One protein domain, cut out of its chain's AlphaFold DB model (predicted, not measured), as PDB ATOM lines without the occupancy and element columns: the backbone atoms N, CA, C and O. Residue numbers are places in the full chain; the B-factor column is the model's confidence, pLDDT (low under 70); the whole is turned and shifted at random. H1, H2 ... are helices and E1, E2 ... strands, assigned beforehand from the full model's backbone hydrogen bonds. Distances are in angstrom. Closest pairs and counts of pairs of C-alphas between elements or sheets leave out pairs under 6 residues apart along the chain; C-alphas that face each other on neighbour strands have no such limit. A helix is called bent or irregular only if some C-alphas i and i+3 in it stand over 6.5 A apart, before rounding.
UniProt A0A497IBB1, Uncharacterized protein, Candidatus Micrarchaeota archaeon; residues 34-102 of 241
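AT A GLANCE: This is residues 34 to 102 of the 241 residues of an uncharacterized protein of Candidatus Micrarchaeota archaeon (UniProt A0A497IBB1). Three small two-stranded hairpins are strung one after another along a rod, each in its own module and with few contacts between modules. The hairpin E3 and E4 makes the middle, with the short helix H2 packed on it; E1 and E2 with the one-turn helix H1 make one end; E5 and E6 make the other end, reached by a long unnamed stretch, residues 77 to 90. The printed part has 69 residues, with two named helices and six named strands in the order H1 E1 E2 H2 E3 E4 E5 E6; the three sheets, E1 - E2, E3 - E4 and E5 - E6, are antiparallel, and the class is mixed, helices and strands. The whole is only just loose, close to compact, with a radius of gyration of the C-alphas of 13.4 A, and spans 42 by 19 by 17 A.

HOW THE PARTS SIT: E5, residues 91 to 95, and E6, residues 98 to 102, form an antiparallel hairpin with 135 degrees between their directions; N 93 and O 100 are 2.8 A apart, within hydrogen-bond range. E3, residues 67 to 70, and E4, residues 73 to 76, form a hairpin at 136 degrees, with N 68 and O 75 within hydrogen-bond range at 2.9 A. E5 and E6 are apart from E3 and E4. H2, residues 57 to 63, has 11 pairs of C-alphas within 8 A of E3, the closest being those of Asp 57 and Ala 68, 4.4 A apart. The closest C-alphas of H2 and E4 are those of Cys 60 and Cys 74, at 5.5 A. E1, residues 44 to 46, and E2, residues 49 to 51, form a hairpin at 133 degrees, with N 46 and O 49 within hydrogen-bond range at 2.9 A. The closest C-alphas of E2 and E4 are those of Gln 51 and Val 73, 6.5 A apart. H1, residues 34 to 38, comes closest to E2 at the C-alphas of Cys 36 and Cys 50, 5.4 A apart. Every O i to N i+4 pair is within hydrogen-bond range in H1; in H2 it is 0 of 3, beside 3 of 4 O i to N i+3 pairs.

IN THESE COORDINATES: E5 is 12.6 A long from first to last C-alpha and E6 11.9 A, ending at C-alpha 102, (-17.833, 61.804, -45.242). E3 is 9.1 A and E4 10.0 A. H2, 10.7 A long, is irregular: C-alphas 59 and 62 are 7.2 A apart. H1 begins at C-alpha 34, (-37.071, 36.159, -62.421).

THE WHOLE: The two C-alphas farthest apart, those of Ala 34 and Asp 96, are 42.5 A apart. The printed part has no cut. The link from E4 to E5, 14 residues, is long; the other links are tight. Mean pLDDT of the printed part is 81.7, and residue 65 and residues 78 to 80 are under 70.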
ATOM      1  N   ALA A  34     -36.761  35.618 -61.101       90.31
ATOM      2  CA  ALA A  34     -37.071  36.159 -62.421       90.31
ATOM      3  C   ALA A  34     -37.961  37.412 -62.357       90.31
ATOM      4  O   ALA A  34     -37.821  38.289 -63.202       90.31
ATOM      5  N   GLU A  35     -38.852  37.510 -61.364       91.25
ATOM      6  CA  GLU A  35     -39.675  38.710 -61.156       91.25
ATOM      7  C   GLU A  35     -38.824  39.895 -60.694       91.25
ATOM      8  O   GLU A  35     -39.068  41.020 -61.113       91.25
ATOM      9  N   CYS A  36     -37.800  39.648 -59.876       89.88
ATOM     10  CA  CYS A  36     -36.916  40.700 -59.382       89.88
ATOM     11  C   CYS A  36     -36.046  41.295 -60.485       89.88
ATOM     12  O   CYS A  36     -35.904  42.515 -60.550       89.88
ATOM     13  N   ILE A  37     -35.557  40.438 -61.385       88.69
ATOM     14  CA  ILE A  37     -34.816  40.860 -62.574       88.69
ATOM     15  C   ILE A  37     -35.737  41.640 -63.525       88.69
ATOM     16  O   ILE A  37     -35.353  42.700 -64.002       88.69
ATOM     17  N   ASP A  38     -36.961  41.155 -63.767       87.31
ATOM     18  CA  ASP A  38     -37.947  41.824 -64.637       87.31
ATOM     19  C   ASP A  38     -38.373  43.200 -64.101       87.31
ATOM     20  O   ASP A  38     -38.695  44.101 -64.874       87.31
ATOM     21  N   TRP A  39     -38.374  43.376 -62.778       86.19
ATOM     22  CA  TRP A  39     -38.712  44.645 -62.133       86.19
ATOM     23  C   TRP A  39     -37.510  45.551 -61.882       86.19
ATOM     24  O   TRP A  39     -37.721  46.673 -61.427       86.19
ATOM     25  N   GLU A  40     -36.288  45.087 -62.154       85.25
ATOM     26  CA  GLU A  40     -35.044  45.814 -61.864       85.25
ATOM     27  C   GLU A  40     -34.935  46.219 -60.375       85.25
ATOM     28  O   GLU A  40     -34.408  47.273 -60.027       85.25
ATOM     29  N   LEU A  41     -35.467  45.379 -59.477       85.12
ATOM     30  CA  LEU A  41     -35.511  45.616 -58.023       85.12
ATOM     31  C   LEU A  41     -34.613  44.655 -57.224       85.12
ATOM     32  O   LEU A  41     -34.696  44.613 -55.997       85.12
ATOM     33  N   GLY A  42     -33.792  43.859 -57.906       87.12
ATOM     34  CA  GLY A  42     -32.895  42.869 -57.315       87.12
ATOM     35  C   GLY A  42     -32.681  41.682 -58.249       87.12
ATOM     36  O   GLY A  42     -33.187  41.654 -59.370       87.12
ATOM     37  N   ASN A  43     -31.954  40.675 -57.782       89.56
ATOM     38  CA  ASN A  43     -31.685  39.456 -58.549       89.56
ATOM     39  C   ASN A  43     -32.071  38.171 -57.804       89.56
ATOM     40  O   ASN A  43     -32.046  37.102 -58.408       89.56
ATOM     41  N   GLU A  44     -32.477  38.274 -56.539       90.25
ATOM     42  CA  GLU A  44     -32.895  37.145 -55.717       90.25
ATOM     43  C   GLU A  44     -34.190  37.475 -54.967       90.25
ATOM     44  O   GLU A  44     -34.381  38.584 -54.461       90.25
ATOM     45  N   CYS A  45     -35.104  36.508 -54.905       91.44
ATOM     46  CA  CYS A  45     -36.360  36.629 -54.186       91.44
ATOM     47  C   CYS A  45     -36.261  35.979 -52.803       91.44
ATOM     48  O   CYS A  45     -36.391  34.761 -52.655       91.44
ATOM     49  N   VAL A  46     -36.101  36.805 -51.768       88.38
ATOM     50  CA  VAL A  46     -35.919  36.352 -50.383       88.38
ATOM     51  C   VAL A  46     -37.094  36.807 -49.527       88.38
ATOM     52  O   VAL A  46     -37.425  37.989 -49.466       88.38
ATOM     53  N   ASP A  47     -37.767  35.851 -48.882       87.38
ATOM     54  CA  ASP A  47     -38.953  36.077 -48.038       87.38
ATOM     55  C   ASP A  47     -40.079  36.886 -48.711       87.38
ATOM     56  O   ASP A  47     -40.893  37.540 -48.056       87.38
ATOM     57  N   GLY A  48     -40.162  36.792 -50.040       88.25
ATOM     58  CA  GLY A  48     -41.149  37.503 -50.845       88.25
ATOM     59  C   GLY A  48     -40.776  38.949 -51.160       88.25
ATOM     60  O   GLY A  48     -41.639  39.681 -51.630       88.25
ATOM     61  N   TYR A  49     -39.525  39.355 -50.937       88.38
ATOM     62  CA  TYR A  49     -38.984  40.663 -51.297       88.38
ATOM     63  C   TYR A  49     -37.771  40.499 -52.209       88.38
ATOM     64  O   TYR A  49     -36.948  39.604 -52.008       88.38
ATOM     65  N   CYS A  50     -37.660  41.369 -53.208       90.44
ATOM     66  CA  CYS A  50     -36.480  41.400 -54.059       90.44
ATOM     67  C   CYS A  50     -35.288  41.958 -53.289       90.44
ATOM     68  O   CYS A  50     -35.391  43.006 -52.652       90.44
ATOM     69  N   GLN A  51     -34.178  41.229 -53.342       89.88
ATOM     70  CA  GLN A  51     -32.901  41.604 -52.755       89.88
ATOM     71  C   GLN A  51     -31.797  41.458 -53.804       89.88
ATOM     72  O   GLN A  51     -31.951  40.769 -54.819       89.88
ATOM     73  N   PHE A  52     -30.686  42.141 -53.565       91.38
ATOM     74  CA  PHE A  52     -29.472  41.989 -54.354       91.38
ATOM     75  C   PHE A  52     -28.582  40.972 -53.651       91.38
ATOM     76  O   PHE A  52     -28.236  41.159 -52.488       91.38
ATOM     77  N   SER A  53     -28.243  39.892 -54.341       90.25
ATOM     78  CA  SER A  53     -27.229  38.951 -53.878       90.25
ATOM     79  C   SER A  53     -25.840  39.580 -53.953       90.25
ATOM     80  O   SER A  53     -25.565  40.416 -54.815       90.25
ATOM     81  N   CYS A  54     -24.967  39.159 -53.049       91.19
ATOM     82  CA  CYS A  54     -23.610  39.671 -52.914       91.19
ATOM     83  C   CYS A  54     -22.658  38.566 -52.445       91.19
ATOM     84  O   CYS A  54     -23.063  37.562 -51.854       91.19
ATOM     85  N   GLN A  55     -21.368  38.763 -52.696       87.88
ATOM     86  CA  GLN A  55     -20.275  37.965 -52.141       87.88
ATOM     87  C   GLN A  55     -19.434  38.773 -51.151       87.88
ATOM     88  O   GLN A  55     -18.876  38.206 -50.211       87.88
ATOM     89  N   THR A  56     -19.332  40.082 -51.371       81.44
ATOM     90  CA  THR A  56     -18.566  41.032 -50.564       81.44
ATOM     91  C   THR A  56     -19.354  42.325 -50.384       81.44
ATOM     92  O   THR A  56     -20.269  42.609 -51.154       81.44
ATOM     93  N   ASP A  57     -18.987  43.135 -49.393       78.19
ATOM     94  CA  ASP A  57     -19.656  44.417 -49.129       78.19
ATOM     95  C   ASP A  57     -19.563  45.392 -50.312       78.19
ATOM     96  O   ASP A  57     -20.450  46.220 -50.509       78.19
ATOM     97  N   PHE A  58     -18.529  45.241 -51.144       78.81
ATOM     98  CA  PHE A  58     -18.340  46.026 -52.359       78.81
ATOM     99  C   PHE A  58     -19.491  45.848 -53.360       78.81
ATOM    100  O   PHE A  58     -19.925  46.821 -53.969       78.81
ATOM    101  N   ASP A  59     -20.062  44.640 -53.460       83.88
ATOM    102  CA  ASP A  59     -21.190  44.355 -54.360       83.88
ATOM    103  C   ASP A  59     -22.450  45.167 -53.991       83.88
ATOM    104  O   ASP A  59     -23.343  45.357 -54.812       83.88
ATOM    105  N   CYS A  60     -22.532  45.655 -52.747       85.69
ATOM    106  CA  CYS A  60     -23.677  46.393 -52.219       85.69
ATOM    107  C   CYS A  60     -23.514  47.915 -52.284       85.69
ATOM    108  O   CYS A  60     -24.463  48.640 -51.972       85.69
ATOM    109  N   GLN A  61     -22.344  48.411 -52.700       78.38
ATOM    110  CA  GLN A  61     -22.033  49.839 -52.728       78.38
ATOM    111  C   GLN A  61     -22.985  50.627 -53.645       78.38
ATOM    112  O   GLN A  61     -23.387  51.744 -53.311       78.38
ATOM    113  N   GLU A  62     -23.408  50.030 -54.764       76.94
ATOM    114  CA  GLU A  62     -24.324  50.658 -55.728       76.94
ATOM    115  C   GLU A  62     -25.717  50.950 -55.145       76.94
ATOM    116  O   GLU A  62     -26.412  51.855 -55.611       76.94
ATOM    117  N   LEU A  63     -26.124  50.233 -54.090       78.81
ATOM    118  CA  LEU A  63     -27.407  50.443 -53.406       78.81
ATOM    119  C   LEU A  63     -27.387  51.650 -52.461       78.81
ATOM    120  O   LEU A  63     -28.425  52.045 -51.921       78.81
ATOM    121  N   GLY A  64     -26.212  52.243 -52.269       70.06
ATOM    122  CA  GLY A  64     -25.986  53.402 -51.429       70.06
ATOM    123  C   GLY A  64     -25.271  53.068 -50.125       70.06
ATOM    124  O   GLY A  64     -25.052  51.917 -49.754       70.06
ATOM    125  N   VAL A  65     -24.916  54.135 -49.424       65.38
ATOM    126  CA  VAL A  65     -24.100  54.116 -48.210       65.38
ATOM    127  C   VAL A  65     -24.760  53.312 -47.085       65.38
ATOM    128  O   VAL A  65     -25.981  53.371 -46.909       65.38
ATOM    129  N   GLY A  66     -23.953  52.584 -46.309       70.81
ATOM    130  CA  GLY A  66     -24.411  51.722 -45.221       70.81
ATOM    131  C   GLY A  66     -25.019  50.388 -45.661       70.81
ATOM    132  O   GLY A  66     -25.595  49.705 -44.819       70.81
ATOM    133  N   ASN A  67     -24.939  49.991 -46.936       82.00
ATOM    134  CA  ASN A  67     -25.307  48.637 -47.361       82.00
ATOM    135  C   ASN A  67     -24.081  47.720 -47.355       82.00
ATOM    136  O   ASN A  67     -23.051  48.063 -47.925       82.00
ATOM    137  N   ALA A  68     -24.209  46.544 -46.747       84.38
ATOM    138  CA  ALA A  68     -23.155  45.537 -46.688       84.38
ATOM    139  C   ALA A  68     -23.708  44.154 -47.033       84.38
ATOM    140  O   ALA A  68     -24.925  43.926 -47.015       84.38
ATOM    141  N   CYS A  69     -22.804  43.223 -47.320       89.06
ATOM    142  CA  CYS A  69     -23.157  41.864 -47.658       89.06
ATOM    143  C   CYS A  69     -23.369  41.024 -46.400       89.06
ATOM    144  O   CYS A  69     -22.431  40.639 -45.702       89.06
ATOM    145  N   MET A  70     -24.626  40.697 -46.116       86.88
ATOM    146  CA  MET A  70     -25.016  39.912 -44.950       86.88
ATOM    147  C   MET A  70     -25.692  38.626 -45.402       86.88
ATOM    148  O   MET A  70     -26.721  38.655 -46.064       86.88
ATOM    149  N   ASP A  71     -25.109  37.480 -45.047       87.44
ATOM    150  CA  ASP A  71     -25.641  36.156 -45.403       87.44
ATOM    151  C   ASP A  71     -25.897  35.967 -46.919       87.44
ATOM    152  O   ASP A  71     -26.770  35.200 -47.320       87.44
ATOM    153  N   GLY A  72     -25.098  36.634 -47.763       88.00
ATOM    154  CA  GLY A  72     -25.182  36.554 -49.227       88.00
ATOM    155  C   GLY A  72     -26.179  37.519 -49.870       88.00
ATOM    156  O   GLY A  72     -26.345  37.473 -51.086       88.00
ATOM    157  N   VAL A  73     -26.806  38.402 -49.086       89.69
ATOM    158  CA  VAL A  73     -27.709  39.453 -49.568       89.69
ATOM    159  C   VAL A  73     -27.291  40.831 -49.064       89.69
ATOM    160  O   VAL A  73     -26.823  40.992 -47.936       89.69
ATOM    161  N   CYS A  74     -27.466  41.850 -49.899       89.81
ATOM    162  CA  CYS A  74     -27.224  43.227 -49.511       89.81
ATOM    163  C   CYS A  74     -28.293  43.702 -48.536       89.81
ATOM    164  O   CYS A  74     -29.489  43.687 -48.839       89.81
ATOM    165  N   GLY A  75     -27.858  44.177 -47.376       85.50
ATOM    166  CA  GLY A  75     -28.739  44.777 -46.389       85.50
ATOM    167  C   GLY A  75     -28.141  46.042 -45.799       85.50
ATOM    168  O   GLY A  75     -26.925  46.202 -45.718       85.50
ATOM    169  N   TYR A  76     -29.020  46.932 -45.350       81.25
ATOM    170  CA  TYR A  76     -28.615  48.159 -44.686       81.25
ATOM    171  C   TYR A  76     -28.151  47.866 -43.255       81.25
ATOM    172  O   TYR A  76     -28.934  47.430 -42.404       81.25
ATOM    173  N   VAL A  77     -26.880  48.132 -42.985       71.75
ATOM    174  CA  VAL A  77     -26.265  48.070 -41.667       71.75
ATOM    175  C   VAL A  77     -26.330  49.470 -41.076       71.75
ATOM    176  O   VAL A  77     -25.446  50.303 -41.256       71.75
ATOM    177  N   GLN A  78     -27.427  49.764 -40.378       55.88
ATOM    178  CA  GLN A  78     -27.452  50.955 -39.540       55.88
ATOM    179  C   GLN A  78     -26.473  50.718 -38.389       55.88
ATOM    180  O   GLN A  78     -26.742  49.876 -37.534       55.88
ATOM    181  N   GLU A  79     -25.365  51.462 -38.392       58.06
ATOM    182  CA  GLU A  79     -24.331  51.472 -37.349       58.06
ATOM    183  C   GLU A  79     -23.420  50.233 -37.349       58.06
ATOM    184  O   GLU A  79     -23.456  49.399 -36.442       58.06
ATOM    185  N   ALA A  80     -22.523  50.145 -38.336       63.06
ATOM    186  CA  ALA A  80     -21.279  49.415 -38.123       63.06
ATOM    187  C   ALA A  80     -20.470  50.170 -37.052       63.06
ATOM    188  O   ALA A  80     -20.090  51.329 -37.236       63.06
ATOM    189  N   SER A  81     -20.281  49.543 -35.890       75.38
ATOM    190  CA  SER A  81     -19.322  50.033 -34.903       75.38
ATOM    191  C   SER A  81     -17.918  49.862 -35.465       75.38
ATOM    192  O   SER A  81     -17.591  48.762 -35.912       75.38
ATOM    193  N   CYS A  82     -17.101  50.898 -35.374       82.69
ATOM    194  CA  CYS A  82     -15.732  50.912 -35.880       82.69
ATOM    195  C   CYS A  82     -14.763  51.332 -34.772       82.69
ATOM    196  O   CYS A  82     -15.131  52.083 -33.861       82.69
ATOM    197  N   ASP A  83     -13.527  50.849 -34.850       82.88
ATOM    198  CA  ASP A  83     -12.405  51.329 -34.043       82.88
ATOM    199  C   ASP A  83     -11.485  52.225 -34.890       82.88
ATOM    200  O   ASP A  83     -10.935  53.212 -34.389       82.88
ATOM    201  N   GLU A  84     -11.348  51.900 -36.176       82.25
ATOM    202  CA  GLU A  84     -10.567  52.626 -37.169       82.25
ATOM    203  C   GLU A  84     -11.402  52.822 -38.440       82.25
ATOM    204  O   GLU A  84     -12.377  52.123 -38.700       82.25
ATOM    205  N   ASP A  85     -11.046  53.808 -39.256       75.44
ATOM    206  CA  ASP A  85     -11.831  54.134 -40.447       75.44
ATOM    207  C   ASP A  85     -11.809  53.025 -41.524       75.44
ATOM    208  O   ASP A  85     -12.641  53.025 -42.423       75.44
ATOM    209  N   GLU A  86     -10.849  52.101 -41.445       76.62
ATOM    210  CA  GLU A  86     -10.725  50.908 -42.298       76.62
ATOM    211  C   GLU A  86     -11.780  49.839 -41.971       76.62
ATOM    212  O   GLU A  86     -12.013  48.939 -42.777       76.62
ATOM    213  N   ASP A  87     -12.436  49.952 -40.811       76.56
ATOM    214  CA  ASP A  87     -13.585  49.122 -40.438       76.56
ATOM    215  C   ASP A  87     -14.877  49.571 -41.146       76.56
ATOM    216  O   ASP A  87     -15.899  48.886 -41.063       76.56
ATOM    217  N   CYS A  88     -14.850  50.733 -41.806       76.94
ATOM    218  CA  CYS A  88     -15.996  51.339 -42.473       76.94
ATOM    219  C   CYS A  88     -15.984  51.104 -43.984       76.94
ATOM    220  O   CYS A  88     -14.950  50.814 -44.590       76.94
ATOM    221  N   LEU A  89     -17.155  51.244 -44.611       71.56
ATOM    222  CA  LEU A  89     -17.273  51.081 -46.056       71.56
ATOM    223  C   LEU A  89     -16.548  52.223 -46.795       71.56
ATOM    224  O   LEU A  89     -16.369  53.316 -46.248       71.56
ATOM    225  N   PRO A  90     -16.155  52.021 -48.065       70.44
ATOM    226  CA  PRO A  90     -15.551  53.084 -48.863       70.44
ATOM    227  C   PRO A  90     -16.430  54.348 -48.915       70.44
ATOM    228  O   PRO A  90     -17.614  54.282 -49.247       70.44
ATOM    229  N   GLY A  91     -15.837  55.510 -48.612       70.19
ATOM    230  CA  GLY A  91     -16.538  56.801 -48.533       70.19
ATOM    231  C   GLY A  91     -17.079  57.152 -47.138       70.19
ATOM    232  O   GLY A  91     -17.657  58.231 -46.956       70.19
ATOM    233  N   GLU A  92     -16.893  56.267 -46.158       75.62
ATOM    234  CA  GLU A  92     -17.215  56.484 -44.750       75.62
ATOM    235  C   GLU A  92     -15.947  56.688 -43.903       75.62
ATOM    236  O   GLU A  92     -14.825  56.352 -44.288       75.62
ATOM    237  N   SER A  93     -16.112  57.277 -42.724       82.19
ATOM    238  CA  SER A  93     -15.061  57.398 -41.714       82.19
ATOM    239  C   SER A  93     -15.620  57.053 -40.343       82.19
ATOM    240  O   SER A  93     -16.790  57.294 -40.054       82.19
ATOM    241  N   CYS A  94     -14.770  56.504 -39.491       84.88
ATOM    242  CA  CYS A  94     -15.080  56.184 -38.120       84.88
ATOM    243  C   CYS A  94     -15.094  57.448 -37.256       84.88
ATOM    244  O   CYS A  94     -14.063  57.979 -36.835       84.88
ATOM    245  N   ILE A  95     -16.295  57.935 -36.961       84.50
ATOM    246  CA  ILE A  95     -16.531  59.125 -36.152       84.50
ATOM    247  C   ILE A  95     -17.249  58.700 -34.875       84.50
ATOM    248  O   ILE A  95     -18.306  58.079 -34.900       84.50
ATOM    249  N   ASP A  96     -16.632  58.991 -33.726       86.06
ATOM    250  CA  ASP A  96     -17.154  58.641 -32.397       86.06
ATOM    251  C   ASP A  96     -17.522  57.145 -32.221       86.06
ATOM    252  O   ASP A  96     -18.358  56.795 -31.385       86.06
ATOM    253  N   GLY A  97     -16.844  56.254 -32.959       81.94
ATOM    254  CA  GLY A  97     -17.052  54.800 -32.922       81.94
ATOM    255  C   GLY A  97     -18.125  54.285 -33.884       81.94
ATOM    256  O   GLY A  97     -18.557  53.137 -33.752       81.94
ATOM    257  N   TYR A  98     -18.563  55.123 -34.826       80.88
ATOM    258  CA  TYR A  98     -19.572  54.798 -35.826       80.88
ATOM    259  C   TYR A  98     -19.105  55.204 -37.219       80.88
ATOM    260  O   TYR A  98     -18.526  56.273 -37.398       80.88
ATOM    261  N   CYS A  99     -19.395  54.369 -38.210       79.38
ATOM    262  CA  CYS A  99     -19.157  54.731 -39.599       79.38
ATOM    263  C   CYS A  99     -20.139  55.824 -40.038       79.38
ATOM    264  O   CYS A  99     -21.355  55.618 -40.080       79.38
ATOM    265  N   GLU A 100     -19.606  57.005 -40.339       79.50
ATOM    266  CA  GLU A 100     -20.338  58.148 -40.872       79.50
ATOM    267  C   GLU A 100     -19.885  58.443 -42.301       79.50
ATOM    268  O   GLU A 100     -18.694  58.435 -42.611       79.50
ATOM    269  N   TYR A 101     -20.834  58.768 -43.177       72.94
ATOM    270  CA  TYR A 101     -20.514  59.160 -44.545       72.94
ATOM    271  C   TYR A 101     -19.845  60.532 -44.587       72.94
ATOM    272  O   TYR A 101     -20.475  61.552 -44.292       72.94
ATOM    273  N   THR A 102     -18.590  60.566 -45.021       70.88
ATOM    274  CA  THR A 102     -17.833  61.804 -45.242       70.88
ATOM    275  C   THR A 102     -17.728  62.145 -46.727       70.88
ATOM    276  O   THR A 102     -17.496  63.303 -47.072       70.88
TER     277      THR A 102